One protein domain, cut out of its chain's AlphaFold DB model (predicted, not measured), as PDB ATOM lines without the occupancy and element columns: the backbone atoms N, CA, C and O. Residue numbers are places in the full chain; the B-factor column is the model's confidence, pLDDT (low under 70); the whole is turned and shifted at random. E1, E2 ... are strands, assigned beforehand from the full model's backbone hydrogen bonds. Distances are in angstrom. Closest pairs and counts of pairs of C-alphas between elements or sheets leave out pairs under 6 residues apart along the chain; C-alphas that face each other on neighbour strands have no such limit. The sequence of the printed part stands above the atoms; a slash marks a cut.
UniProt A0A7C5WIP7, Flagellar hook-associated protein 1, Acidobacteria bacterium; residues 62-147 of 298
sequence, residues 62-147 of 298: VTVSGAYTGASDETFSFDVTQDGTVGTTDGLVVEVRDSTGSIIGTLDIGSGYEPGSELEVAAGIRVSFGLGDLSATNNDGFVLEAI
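AT A GLANCE: This is residues 62 to 147 of the 298 residues of the protein "Flagellar hook-associated protein 1" of Acidobacteria bacterium (UniProt A0A7C5WIP7). Two twisted sheets lie face to face as a sandwich: the larger is E4, E3, E2 and E7, and the smaller, E1, E6 and E5, covers one of its faces. The two layers come closest along the side of E4 and E5, while E1 and E7 on the other side stay apart, and the long loops 81 to 92 and 130 to 140 meet at one end in a short pairing. The printed part has 86 residues, with no named helix and seven named strands, E1 to E7 in order along the chain; both sheets are antiparallel. The class is all strand, though only 37 of the 86 residues are in named strands. The whole is compact, with a radius of gyration of the C-alphas of 12.4 A, and spans 36 by 24 by 15 A, only just elongated.

IN THESE COORDINATES: In the larger sheet, E2, residues 74 to 80, is the longest strand at 19.7 A and begins at C-alpha 74, (38.850, 75.431, 90.639). E3 is residues 93 to 97, 12.8 A, and E4 is residues 103 to 108, 14.1 A. E7, residues 141 to 146, measures 16.2 A and ends at C-alpha 146, (42.699, 72.563, 88.748). In the smaller sheet, E1 is residues 62 to 65, 10.1 A, beginning at C-alpha 62, (55.198, 78.876, 81.659). E6 is residues 125 to 129, 13.8 A, and E5 is residues 119 to 122, 9.7 A.

HOW THE PARTS SIT: The sheet E4, E3, E2, E7 is strongly twisted, its C-alphas lying up to 5.2 A off its best plane. E2, E3 and E4 form a meander, each strand the antiparallel neighbour of the one before. In the hairpin E2 and E3, N 79 and O 95 are 2.9 A apart, within hydrogen-bond range. In the hairpin E3 and E4, N 107 and O 94 are at 2.8 A. E7 is antiparallel to E2 at 164 degrees, with N 76 and O 144 at 2.8 A. In the other sheet, the hairpin E5 and E6 has N 127 and O 119 at 2.9 A, and E1 and E6 have N 65 and O 126 at 2.9 A. The facing parts of the sandwich are 9.7 A centre to centre, and the strands of one sheet stand at 16 degrees to those of the other. The closest C-alphas of E4 and E5 are those of Leu 107 and Leu 119, 6.9 A apart.

THE WHOLE: The C-alphas of Ala 71 and Thr 88 are the two farthest apart, at 36.3 A. The links E2 to E3 and E6 to E7 are long; in them, residues 84 to 85 pair antiparallel with residues 133 to 134. The printed part has no cut. The mean pLDDT of the printed part is 91.5, and no printed residue is under 70.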
ATOM      1  N   VAL A  62      55.864  79.157  80.385       92.44
ATOM      2  CA  VAL A  62      55.198  78.876  81.659       92.44
ATOM      3  C   VAL A  62      55.126  77.368  81.856       92.44
ATOM      4  O   VAL A  62      54.705  76.640  80.959       92.44
ATOM      5  N   THR A  63      55.545  76.889  83.024       93.31
ATOM      6  CA  THR A  63      55.387  75.482  83.418       93.31
ATOM      7  C   THR A  63      54.563  75.404  84.690       93.31
ATOM      8  O   THR A  63      54.830  76.124  85.647       93.31
ATOM      9  N   VAL A  64      53.576  74.511  84.703       92.31
ATOM     10  CA  VAL A  64      52.764  74.202  85.883       92.31
ATOM     11  C   VAL A  64      53.186  72.838  86.414       92.31
ATOM     12  O   VAL A  64      53.371  71.896  85.642       92.31
ATOM     13  N   SER A  65      53.352  72.729  87.727       88.44
ATOM     14  CA  SER A  65      53.713  71.490  88.408       88.44
ATOM     15  C   SER A  65      52.948  71.337  89.727       88.44
ATOM     16  O   SER A  65      52.229  72.234  90.177       88.44
ATOM     17  N   GLY A  66      53.102  70.172  90.354       85.88
ATOM     18  CA  GLY A  66      52.401  69.819  91.586       85.88
ATOM     19  C   GLY A  66      51.076  69.096  91.340       85.88
ATOM     20  O   GLY A  66      50.644  68.906  90.207       85.88
ATOM     21  N   ALA A  67      50.465  68.641  92.431       81.81
ATOM     22  CA  ALA A  67      49.155  68.001  92.425       81.81
ATOM     23  C   ALA A  67      48.186  68.902  93.185       81.81
ATOM     24  O   ALA A  67      48.491  69.320  94.307       81.81
ATOM     25  N   TYR A  68      47.039  69.203  92.582       88.38
ATOM     26  CA  TYR A  68      46.017  69.996  93.244       88.38
ATOM     27  C   TYR A  68      45.410  69.205  94.406       88.38
ATOM     28  O   TYR A  68      45.051  68.039  94.273       88.38
ATOM     29  N   THR A  69      45.333  69.847  95.566       87.38
ATOM     30  CA  THR A  69      44.837  69.267  96.824       87.38
ATOM     31  C   THR A  69      43.591  69.986  97.339       87.38
ATOM     32  O   THR A  69      43.205  69.818  98.499       87.38
ATOM     33  N   GLY A  70      42.969  70.822  96.500       86.69
ATOM     34  CA  GLY A  70      41.720  71.496  96.832       86.69
ATOM     35  C   GLY A  70      40.558  70.515  96.962       86.69
ATOM     36  O   GLY A  70      40.594  69.406  96.443       86.69
ATOM     37  N   ALA A  71      39.519  70.926  97.690       86.44
ATOM     38  CA  ALA A  71      38.353  70.079  97.960       86.44
ATOM     39  C   ALA A  71      37.338  70.037  96.804       86.44
ATOM     40  O   ALA A  71      36.468  69.170  96.784       86.44
ATOM     41  N   SER A  72      37.415  70.991  95.878       89.19
ATOM     42  CA  SER A  72      36.571  71.099  94.690       89.19
ATOM     43  C   SER A  72      37.390  71.649  93.533       89.19
ATOM     44  O   SER A  72      38.364  72.372  93.770       89.19
ATOM     45  N   ASP A  73      36.977  71.317  92.311       90.75
ATOM     46  CA  ASP A  73      37.561  71.874  91.093       90.75
ATOM     47  C   ASP A  73      37.573  73.402  91.161       90.75
ATOM     48  O   ASP A  73      36.657  74.023  91.710       90.75
ATOM     49  N   GLU A  74      38.629  73.994  90.622       92.88
ATOM     50  CA  GLU A  74      38.850  75.431  90.639       92.88
ATOM     51  C   GLU A  74      39.484  75.878  89.325       92.88
ATOM     52  O   GLU A  74      40.203  75.127  88.664       92.88
ATOM     53  N   THR A  75      39.226  77.122  88.946       94.50
ATOM     54  CA  THR A  75      39.871  77.749  87.797       94.50
ATOM     55  C   THR A  75      40.692  78.925  88.285       94.50
ATOM     56  O   THR A  75      40.150  79.869  88.855       94.50
ATOM     57  N   PHE A  76      41.998  78.880  88.035       95.69
ATOM     58  CA  PHE A  76      42.900  79.979  88.340       95.69
ATOM     59  C   PHE A  76      43.173  80.799  87.083       95.69
ATOM     60  O   PHE A  76      43.570  80.230  86.065       95.69
ATOM     61  N   SER A  77      43.002  82.119  87.148       96.50
ATOM     62  CA  SER A  77      43.548  83.026  86.131       96.50
ATOM     63  C   SER A  77      44.843  83.647  86.628       96.50
ATOM     64  O   SER A  77      44.986  83.960  87.811       96.50
ATOM     65  N   PHE A  78      45.790  83.788  85.712       96.94
ATOM     66  CA  PHE A  78      47.099  84.372  85.938       96.94
ATOM     67  C   PHE A  78      47.228  85.563  85.010       96.94
ATOM     68  O   PHE A  78      47.353  85.380  83.801       96.94
ATOM     69  N   ASP A  79      47.188  86.759  85.578       95.31
ATOM     70  CA  ASP A  79      47.158  88.009  84.830       95.31
ATOM     71  C   ASP A  79      48.416  88.820  85.149       95.31
ATOM     72  O   ASP A  79      48.728  89.093  86.314       95.31
ATOM     73  N   VAL A  80      49.170  89.195  84.118       94.38
ATOM     74  CA  VAL A  80      50.357  90.037  84.283       94.38
ATOM     75  C   VAL A  80      49.917  91.464  84.609       94.38
ATOM     76  O   VAL A  80      49.015  92.015  83.981       94.38
ATOM     77  N   THR A  81      50.558  92.084  85.597       94.06
ATOM     78  CA  THR A  81      50.155  93.417  86.089       94.06
ATOM     79  C   THR A  81      50.829  94.588  85.381       94.06
ATOM     80  O   THR A  81      50.291  95.696  85.377       94.06
ATOM     81  N   GLN A  82      52.001  94.361  84.789       92.44
ATOM     82  CA  GLN A  82      52.745  95.366  84.041       92.44
ATOM     83  C   GLN A  82      53.591  94.723  82.947       92.44
ATOM     84  O   GLN A  82      53.959  93.557  83.039       92.44
ATOM     85  N   ASP A  83      53.935  95.513  81.942       89.06
ATOM     86  CA  ASP A  83      54.901  95.135  80.919       89.06
ATOM     87  C   ASP A  83      56.302  94.955  81.532       89.06
ATOM     88  O   ASP A  83      56.749  95.777  82.345       89.06
ATOM     89  N   GLY A  84      56.997  93.874  81.176       87.75
ATOM     90  CA  GLY A  84      58.359  93.639  81.637       87.75
ATOM     91  C   GLY A  84      58.943  92.262  81.333       87.75
ATOM     92  O   GLY A  84      58.255  91.289  81.047       87.75
ATOM     93  N   THR A  85      60.262  92.179  81.482       87.44
ATOM     94  CA  THR A  85      61.040  90.941  81.377       87.44
ATOM     95  C   THR A  85      61.134  90.206  82.717       87.44
ATOM     96  O   THR A  85      61.509  90.809  83.736       87.44
ATOM     97  N   VAL A  86      60.875  88.895  82.695       90.38
ATOM     98  CA  VAL A  86      60.981  87.972  83.841       90.38
ATOM     99  C   VAL A  86      62.396  87.966  84.428       90.38
ATOM    100  O   VAL A  86      63.377  87.814  83.701       90.38
ATOM    101  N   GLY A  87      62.512  88.087  85.752       88.06
ATOM    102  CA  GLY A  87      63.779  88.063  86.492       88.06
ATOM    103  C   GLY A  87      64.546  89.390  86.501       88.06
ATOM    104  O   GLY A  87      65.543  89.514  87.218       88.06
ATOM    105  N   THR A  88      64.083  90.378  85.728       86.62
ATOM    106  CA  THR A  88      64.783  91.652  85.498       86.62
ATOM    107  C   THR A  88      63.965  92.856  85.944       86.62
ATOM    108  O   THR A  88      64.505  93.781  86.546       86.62
ATOM    109  N   THR A  89      62.676  92.892  85.605       87.31
ATOM    110  CA  THR A  89      61.867  94.102  85.784       87.31
ATOM    111  C   THR A  89      61.424  94.225  87.235       87.31
ATOM    112  O   THR A  89      60.703  93.367  87.741       87.31
ATOM    113  N   ASP A  90      61.849  95.287  87.920       91.31
ATOM    114  CA  ASP A  90      61.427  95.567  89.296       91.31
ATOM    115  C   ASP A  90      59.890  95.634  89.390       91.31
ATOM    116  O   ASP A  90      59.232  96.367  88.647       91.31
ATOM    117  N   GLY A  91      59.317  94.873  90.326       90.50
ATOM    118  CA  GLY A  91      57.876  94.873  90.592       90.50
ATOM    119  C   GLY A  91      57.014  94.151  89.554       90.50
ATOM    120  O   GLY A  91      55.792  94.269  89.622       90.50
ATOM    121  N   LEU A  92      57.606  93.404  88.615       94.06
ATOM    122  CA  LEU A  92      56.838  92.558  87.703       94.06
ATOM    123  C   LEU A  92      56.200  91.402  88.480       94.06
ATOM    124  O   LEU A  92      56.885  90.492  88.949       94.06
ATOM    125  N   VAL A  93      54.874  91.439  88.592       96.38
ATOM    126  CA  VAL A  93      54.100  90.411  89.291       96.38
ATOM    127  C   VAL A  93      52.972  89.868  88.423       96.38
ATOM    128  O   VAL A  93      52.408  90.582  87.586       96.38
ATOM    129  N   VAL A  94      52.620  88.610  88.672       96.94
ATOM    130  CA  VAL A  94      51.433  87.952  88.118       96.94
ATOM    131  C   VAL A  94      50.395  87.825  89.221       96.94
ATOM    132  O   VAL A  94      50.651  87.206  90.254       96.94
ATOM    133  N   GLU A  95      49.226  88.422  89.024       97.44
ATOM    134  CA  GLU A  95      48.082  88.232  89.909       97.44
ATOM    135  C   GLU A  95      47.446  86.875  89.641       97.44
ATOM    136  O   GLU A  95      47.177  86.521  88.497       97.44
ATOM    137  N   VAL A  96      47.181  86.130  90.710       97.56
ATOM    138  CA  VAL A  96      46.436  84.876  90.647       97.56
ATOM    139  C   VAL A  96      45.039  85.127  91.176       97.56
ATOM    140  O   VAL A  96      44.881  85.595  92.311       97.56
ATOM    141  N   ARG A  97      44.025  84.800  90.379       96.50
ATOM    142  CA  ARG A  97      42.616  84.925  90.758       96.50
ATOM    143  C   ARG A  97      41.929  83.573  90.761       96.50
ATOM    144  O   ARG A  97      42.302  82.694  89.993       96.50
ATOM    145  N   ASP A  98      40.939  83.424  91.628       95.06
ATOM    146  CA  ASP A  98      40.026  82.277  91.619       95.06
ATOM    147  C   ASP A  98      38.924  82.423  90.553       95.06
ATOM    148  O   ASP A  98      38.806  83.459  89.887       95.06
ATOM    149  N   SER A  99      38.059  81.412  90.425       93.75
ATOM    150  CA  SER A  99      36.924  81.421  89.487       93.75
ATOM    151  C   SER A  99      35.902  82.535  89.738       93.75
ATOM    152  O   SER A  99      35.097  82.846  88.857       93.75
ATOM    153  N   THR A 100      35.920  83.169  90.916       94.50
ATOM    154  CA  THR A 100      35.068  84.326  91.231       94.50
ATOM    155  C   THR A 100      35.692  85.655  90.797       94.50
ATOM    156  O   THR A 100      35.033  86.697  90.855       94.50
ATOM    157  N   GLY A 101      36.947  85.627  90.334       91.06
ATOM    158  CA  GLY A 101      37.746  86.790  89.952       91.06
ATOM    159  C   GLY A 101      38.446  87.472  91.130       91.06
ATOM    160  O   GLY A 101      39.044  88.540  90.949       91.06
ATOM    161  N   SER A 102      38.379  86.890  92.331       95.19
ATOM    162  CA  SER A 102      39.050  87.424  93.515       95.19
ATOM    163  C   SER A 102      40.538  87.101  93.463       95.19
ATOM    164  O   SER A 102      40.914  85.966  93.193       95.19
ATOM    165  N   ILE A 103      41.392  88.083  93.761       95.75
ATOM    166  CA  ILE A 103      42.839  87.863  93.857       95.75
ATOM    167  C   ILE A 103      43.114  87.014  95.098       95.75
ATOM    168  O   ILE A 103      42.796  87.423  96.218       95.75
ATOM    169  N   ILE A 104      43.719  85.851  94.892       94.75
ATOM    170  CA  ILE A 104      44.119  84.922  95.954       94.75
ATOM    171  C   ILE A 104      45.618  84.994  96.253       94.75
ATOM    172  O   ILE A 104      46.053  84.573  97.323       94.75
ATOM    173  N   GLY A 105      46.405  85.558  95.337       94.50
ATOM    174  CA  GLY A 105      47.841  85.719  95.509       94.50
ATOM    175  C   GLY A 105      48.483  86.528  94.391       94.50
ATOM    176  O   GLY A 105      47.853  86.857  93.389       94.50
ATOM    177  N   THR A 106      49.760  86.841  94.581       96.00
ATOM    178  CA  THR A 106      50.612  87.496  93.585       96.00
ATOM    179  C   THR A 106      51.940  86.760  93.520       96.00
ATOM    180  O   THR A 106      52.549  86.512  94.562       96.00
ATOM    181  N   LEU A 107      52.391  86.432  92.317       96.62
ATOM    182  CA  LEU A 107      53.674  85.788  92.066       96.62
ATOM    183  C   LEU A 107      54.682  86.857  91.650       96.62
ATOM    184  O   LEU A 107      54.505  87.490  90.612       96.62
ATOM    185  N   ASP A 108      55.715  87.062  92.465       96.44
ATOM    186  CA  ASP A 108      56.811  87.970  92.128       96.44
ATOM    187  C   ASP A 108      57.798  87.267  91.198       96.44
ATOM    188  O   ASP A 108      58.483  86.316  91.585       96.44
ATOM    189  N   ILE A 109      57.812  87.726  89.951       95.50
ATOM    190  CA  ILE A 109      58.653  87.216  88.867       95.50
ATOM    191  C   ILE A 109      59.576  88.313  88.334       95.50
ATOM    192  O   ILE A 109      60.135  88.188  87.242       95.50
ATOM    193  N   GLY A 110      59.701  89.410  89.080       91.81
ATOM    194  CA  GLY A 110      60.493  90.566  88.719       91.81
ATOM    195  C   GLY A 110      61.962  90.414  89.076       91.81
ATOM    196  O   GLY A 110      62.522  89.319  89.110       91.81
ATOM    197  N   SER A 111      62.617  91.541  89.311       89.19
ATOM    198  CA  SER A 111      64.036  91.594  89.668       89.19
ATOM    199  C   SER A 111      64.392  90.675  90.839       89.19
ATOM    200  O   SER A 111      63.826  90.762  91.929       89.19
ATOM    201  N   GLY A 112      65.361  89.787  90.607       85.88
ATOM    202  CA  GLY A 112      65.842  88.825  91.602       85.88
ATOM    203  C   GLY A 112      65.130  87.471  91.586       85.88
ATOM    204  O   GLY A 112      65.621  86.539  92.225       85.88
ATOM    205  N   TYR A 113      64.043  87.319  90.827       92.50
ATOM    206  CA  TYR A 113      63.514  86.001  90.493       92.50
ATOM    207  C   TYR A 113      64.483  85.283  89.542       92.50
ATOM    208  O   TYR A 113      64.889  85.826  88.513       92.50
ATOM    209  N   GLU A 114      64.879  84.056  89.887       91.94
ATOM    210  CA  GLU A 114      65.691  83.213  89.008       91.94
ATOM    211  C   GLU A 114      64.761  82.468  88.032       91.94
ATOM    212  O   GLU A 114      63.986  81.614  88.483       91.94
ATOM    213  N   PRO A 115      64.818  82.750  86.712       91.50
ATOM    214  CA  PRO A 115      63.881  82.171  85.755       91.50
ATOM    215  C   PRO A 115      63.872  80.638  85.777       91.50
ATOM    216  O   PRO A 115      64.917  79.993  85.664       91.50
ATOM    217  N   GLY A 116      62.676  80.061  85.877       90.44
ATOM    218  CA  GLY A 116      62.438  78.624  86.029       90.44
ATOM    219  C   GLY A 116      62.278  78.157  87.479       90.44
ATOM    220  O   GLY A 116      61.896  77.005  87.691       90.44
ATOM    221  N   SER A 117      62.507  79.021  88.471       93.56
ATOM    222  CA  SER A 117      62.259  78.691  89.881       93.56
ATOM    223  C   SER A 117      60.766  78.511  90.152       93.56
ATOM    224  O   SER A 117      59.948  79.329  89.734       93.56
ATOM    225  N   GLU A 118      60.390  77.447  90.858       95.62
ATOM    226  CA  GLU A 118      58.985  77.197  91.192       95.62
ATOM    227  C   GLU A 118      58.470  78.196  92.236       95.62
ATOM    228  O   GLU A 118      59.079  78.382  93.291       95.62
ATOM    229  N   LEU A 119      57.311  78.786  91.955       95.75
ATOM    230  CA  LEU A 119      56.536  79.606  92.876       95.75
ATOM    231  C   LEU A 119      55.273  78.848  93.272       95.75
ATOM    232  O   LEU A 119      54.571  78.294  92.425       95.75
ATOM    233  N   GLU A 120      54.987  78.806  94.568       94.62
ATOM    234  CA  GLU A 120      53.760  78.204  95.078       94.62
ATOM    235  C   GLU A 120      52.571  79.126  94.803       94.62
ATOM    236  O   GLU A 120      52.635  80.327  95.063       94.62
ATOM    237  N   VAL A 121      51.489  78.551  94.280       93.00
ATOM    238  CA  VAL A 121      50.255  79.277  93.976       93.00
ATOM    239  C   VAL A 121      49.234  79.042  95.081       93.00
ATOM    240  O   VAL A 121      49.000  79.902  95.926       93.00
ATOM    241  N   ALA A 122      48.624  77.858  95.079       90.12
ATOM    242  CA  ALA A 122      47.618  77.446  96.043       90.12
ATOM    243  C   ALA A 122      47.440  75.928  95.992       90.12
ATOM    244  O   ALA A 122      47.586  75.308  94.938       90.12
ATOM    245  N   ALA A 123      47.087  75.333  97.135       89.12
ATOM    246  CA  ALA A 123      46.655  73.939  97.236       89.12
ATOM    247  C   ALA A 123      47.576  72.936  96.506       89.12
ATOM    248  O   ALA A 123      47.097  72.008  95.859       89.12
ATOM    249  N   GLY A 124      48.897  73.109  96.614       88.00
ATOM    250  CA  GLY A 124      49.887  72.198  96.031       88.00
ATOM    251  C   GLY A 124      50.269  72.482  94.576       88.00
ATOM    252  O   GLY A 124      51.217  71.866  94.092       88.00
ATOM    253  N   ILE A 125      49.604  73.430  93.905       92.62
ATOM    254  CA  ILE A 125      49.988  73.906  92.573       92.62
ATOM    255  C   ILE A 125      51.194  74.836  92.667       92.62
ATOM    256  O   ILE A 125      51.254  75.734  93.515       92.62
ATOM    257  N   ARG A 126      52.135  74.636  91.747       94.94
ATOM    258  CA  ARG A 126      53.301  75.488  91.542       94.94
ATOM    259  C   ARG A 126      53.392  75.913  90.088       94.94
ATOM    260  O   ARG A 126      52.976  75.184  89.190       94.94
ATOM    261  N   VAL A 127      53.959  77.088  89.868       96.44
ATOM    262  CA  VAL A 127      54.194  77.644  88.536       96.44
ATOM    263  C   VAL A 127      55.619  78.163  88.464       96.44
ATOM    264  O   VAL A 127      56.120  78.747  89.422       96.44
ATOM    265  N   SER A 128      56.279  77.966  87.332       95.81
ATOM    266  CA  SER A 128      57.543  78.624  87.025       95.81
ATOM    267  C   SER A 128      57.467  79.363  85.697       95.81
ATOM    268  O   SER A 128      56.763  78.957  84.768       95.81
ATOM    269  N   PHE A 129      58.211  80.462  85.628       94.75
ATOM    270  CA  PHE A 129      58.291  81.331  84.465       94.75
ATOM    271  C   PHE A 129      59.715  81.301  83.930       94.75
ATOM    272  O   PHE A 129      60.679  81.583  84.645       94.75
ATOM    273  N   GLY A 130      59.861  80.924  82.667       90.19
ATOM    274  CA  GLY A 130      61.126  81.011  81.958       90.19
ATOM    275  C   GLY A 130      61.537  82.461  81.707       90.19
ATOM    276  O   GLY A 130      60.768  83.401  81.898       90.19
ATOM    277  N   LEU A 131      62.765  82.645  81.227       86.06
ATOM    278  CA  LEU A 131      63.195  83.953  80.746       86.06
ATOM    279  C   LEU A 131      62.374  84.327  79.504       86.06
ATOM    280  O   LEU A 131      62.289  83.528  78.566       86.06
ATOM    281  N   GLY A 132      61.826  85.533  79.498       86.19
ATOM    282  CA  GLY A 132      61.064  86.094  78.391       86.19
ATOM    283  C   GLY A 132      60.373  87.384  78.809       86.19
ATOM    284  O   GLY A 132      60.460  87.781  79.976       86.19
ATOM    285  N   ASP A 133      59.693  88.001  77.854       86.50
ATOM    286  CA  ASP A 133      58.892  89.198  78.076       86.50
ATOM    287  C   ASP A 133      57.428  88.822  78.332       86.50
ATOM    288  O   ASP A 133      56.930  87.796  77.852       86.50
ATOM    289  N   LEU A 134      56.773  89.633  79.156       89.31
ATOM    290  CA  LEU A 134      55.361  89.550  79.501       89.31
ATOM    291  C   LEU A 134      54.759  90.948  79.417       89.31
ATOM    292  O   LEU A 134      55.351  91.905  79.915       89.31
ATOM    293  N   SER A 135      53.577  91.060  78.823       87.31
ATOM    294  CA  SER A 135      52.917  92.337  78.582       87.31
ATOM    295  C   SER A 135      51.499  92.384  79.141       87.31
ATOM    296  O   SER A 135      50.571  91.777  78.610       87.31
ATOM    297  N   ALA A 136      51.296  93.205  80.169       88.69
ATOM    298  CA  ALA A 136      49.960  93.557  80.636       88.69
ATOM    299  C   ALA A 136      49.188  94.379  79.592       88.69
ATOM    300  O   ALA A 136      47.974  94.235  79.468       88.69
ATOM    301  N   THR A 137      49.877  95.210  78.800       84.31
ATOM    302  CA  THR A 137      49.258  95.992  77.717       84.31
ATOM    303  C   THR A 137      48.626  95.092  76.652       84.31
ATOM    304  O   THR A 137      47.570  95.427  76.110       84.31
ATOM    305  N   ASN A 138      49.234  93.934  76.383       83.25
ATOM    306  CA  ASN A 138      48.711  92.927  75.458       83.25
ATOM    307  C   ASN A 138      47.824  91.866  76.136       83.25
ATOM    308  O   ASN A 138      47.374  90.941  75.459       83.25
ATOM    309  N   ASN A 139      47.506  92.030  77.425       85.25
ATOM    310  CA  ASN A 139      46.774  91.066  78.252       85.25
ATOM    311  C   ASN A 139      47.426  89.674  78.284       85.25
ATOM    312  O   ASN A 139      46.732  88.658  78.183       85.25
ATOM    313  N   ASP A 140      48.750  89.619  78.417       89.31
ATOM    314  CA  ASP A 140      49.440  88.356  78.641       89.31
ATOM    315  C   ASP A 140      48.983  87.741  79.966       89.31
ATOM    316  O   ASP A 140      48.973  88.369  81.030       89.31
ATOM    317  N   GLY A 141      48.600  86.475  79.877       90.25
ATOM    318  CA  GLY A 141      48.058  85.713  80.980       90.25
ATOM    319  C   GLY A 141      47.669  84.313  80.536       90.25
ATOM    320  O   GLY A 141      47.673  83.987  79.346       90.25
ATOM    321  N   PHE A 142      47.352  83.458  81.497       93.12
ATOM    322  CA  PHE A 142      46.878  82.107  81.215       93.12
ATOM    323  C   PHE A 142      45.860  81.651  82.255       93.12
ATOM    324  O   PHE A 142      45.728  82.228  83.332       93.12
ATOM    325  N   VAL A 143      45.126  80.598  81.912       93.62
ATOM    326  CA  VAL A 143      44.130  79.977  82.782       93.62
ATOM    327  C   VAL A 143      44.581  78.557  83.088       93.62
ATOM    328  O   VAL A 143      45.026  77.840  82.191       93.62
ATOM    329  N   LEU A 144      44.466  78.156  84.349       92.81
ATOM    330  CA  LEU A 144      44.696  76.794  84.807       92.81
ATOM    331  C   LEU A 144      43.404  76.230  85.389       92.81
ATOM    332  O   LEU A 144      42.872  76.762  86.362       92.81
ATOM    333  N   GLU A 145      42.942  75.116  84.838       91.00
ATOM    334  CA  GLU A 145      41.889  74.310  85.447       91.00
ATOM    335  C   GLU A 145      42.529  73.304  86.408       91.00
ATOM    336  O   GLU A 145      43.325  72.453  86.008       91.00
ATOM    337  N   ALA A 146      42.212  73.431  87.693       89.25
ATOM    338  CA  ALA A 146      42.699  72.563  88.748       89.25
ATOM    339  C   ALA A 146      41.574  71.619  89.185       89.25
ATOM    340  O   ALA A 146      40.575  72.047  89.756       89.25
ATOM    341  N   ILE A 147      41.740  70.327  88.904       85.81
ATOM    342  CA  ILE A 147      40.732  69.295  89.171       85.81
ATOM    343  C   ILE A 147      41.007  68.657  90.533       85.81
ATOM    344  O   ILE A 147      42.093  68.118  90.754       85.81
TER     345      ILE A 147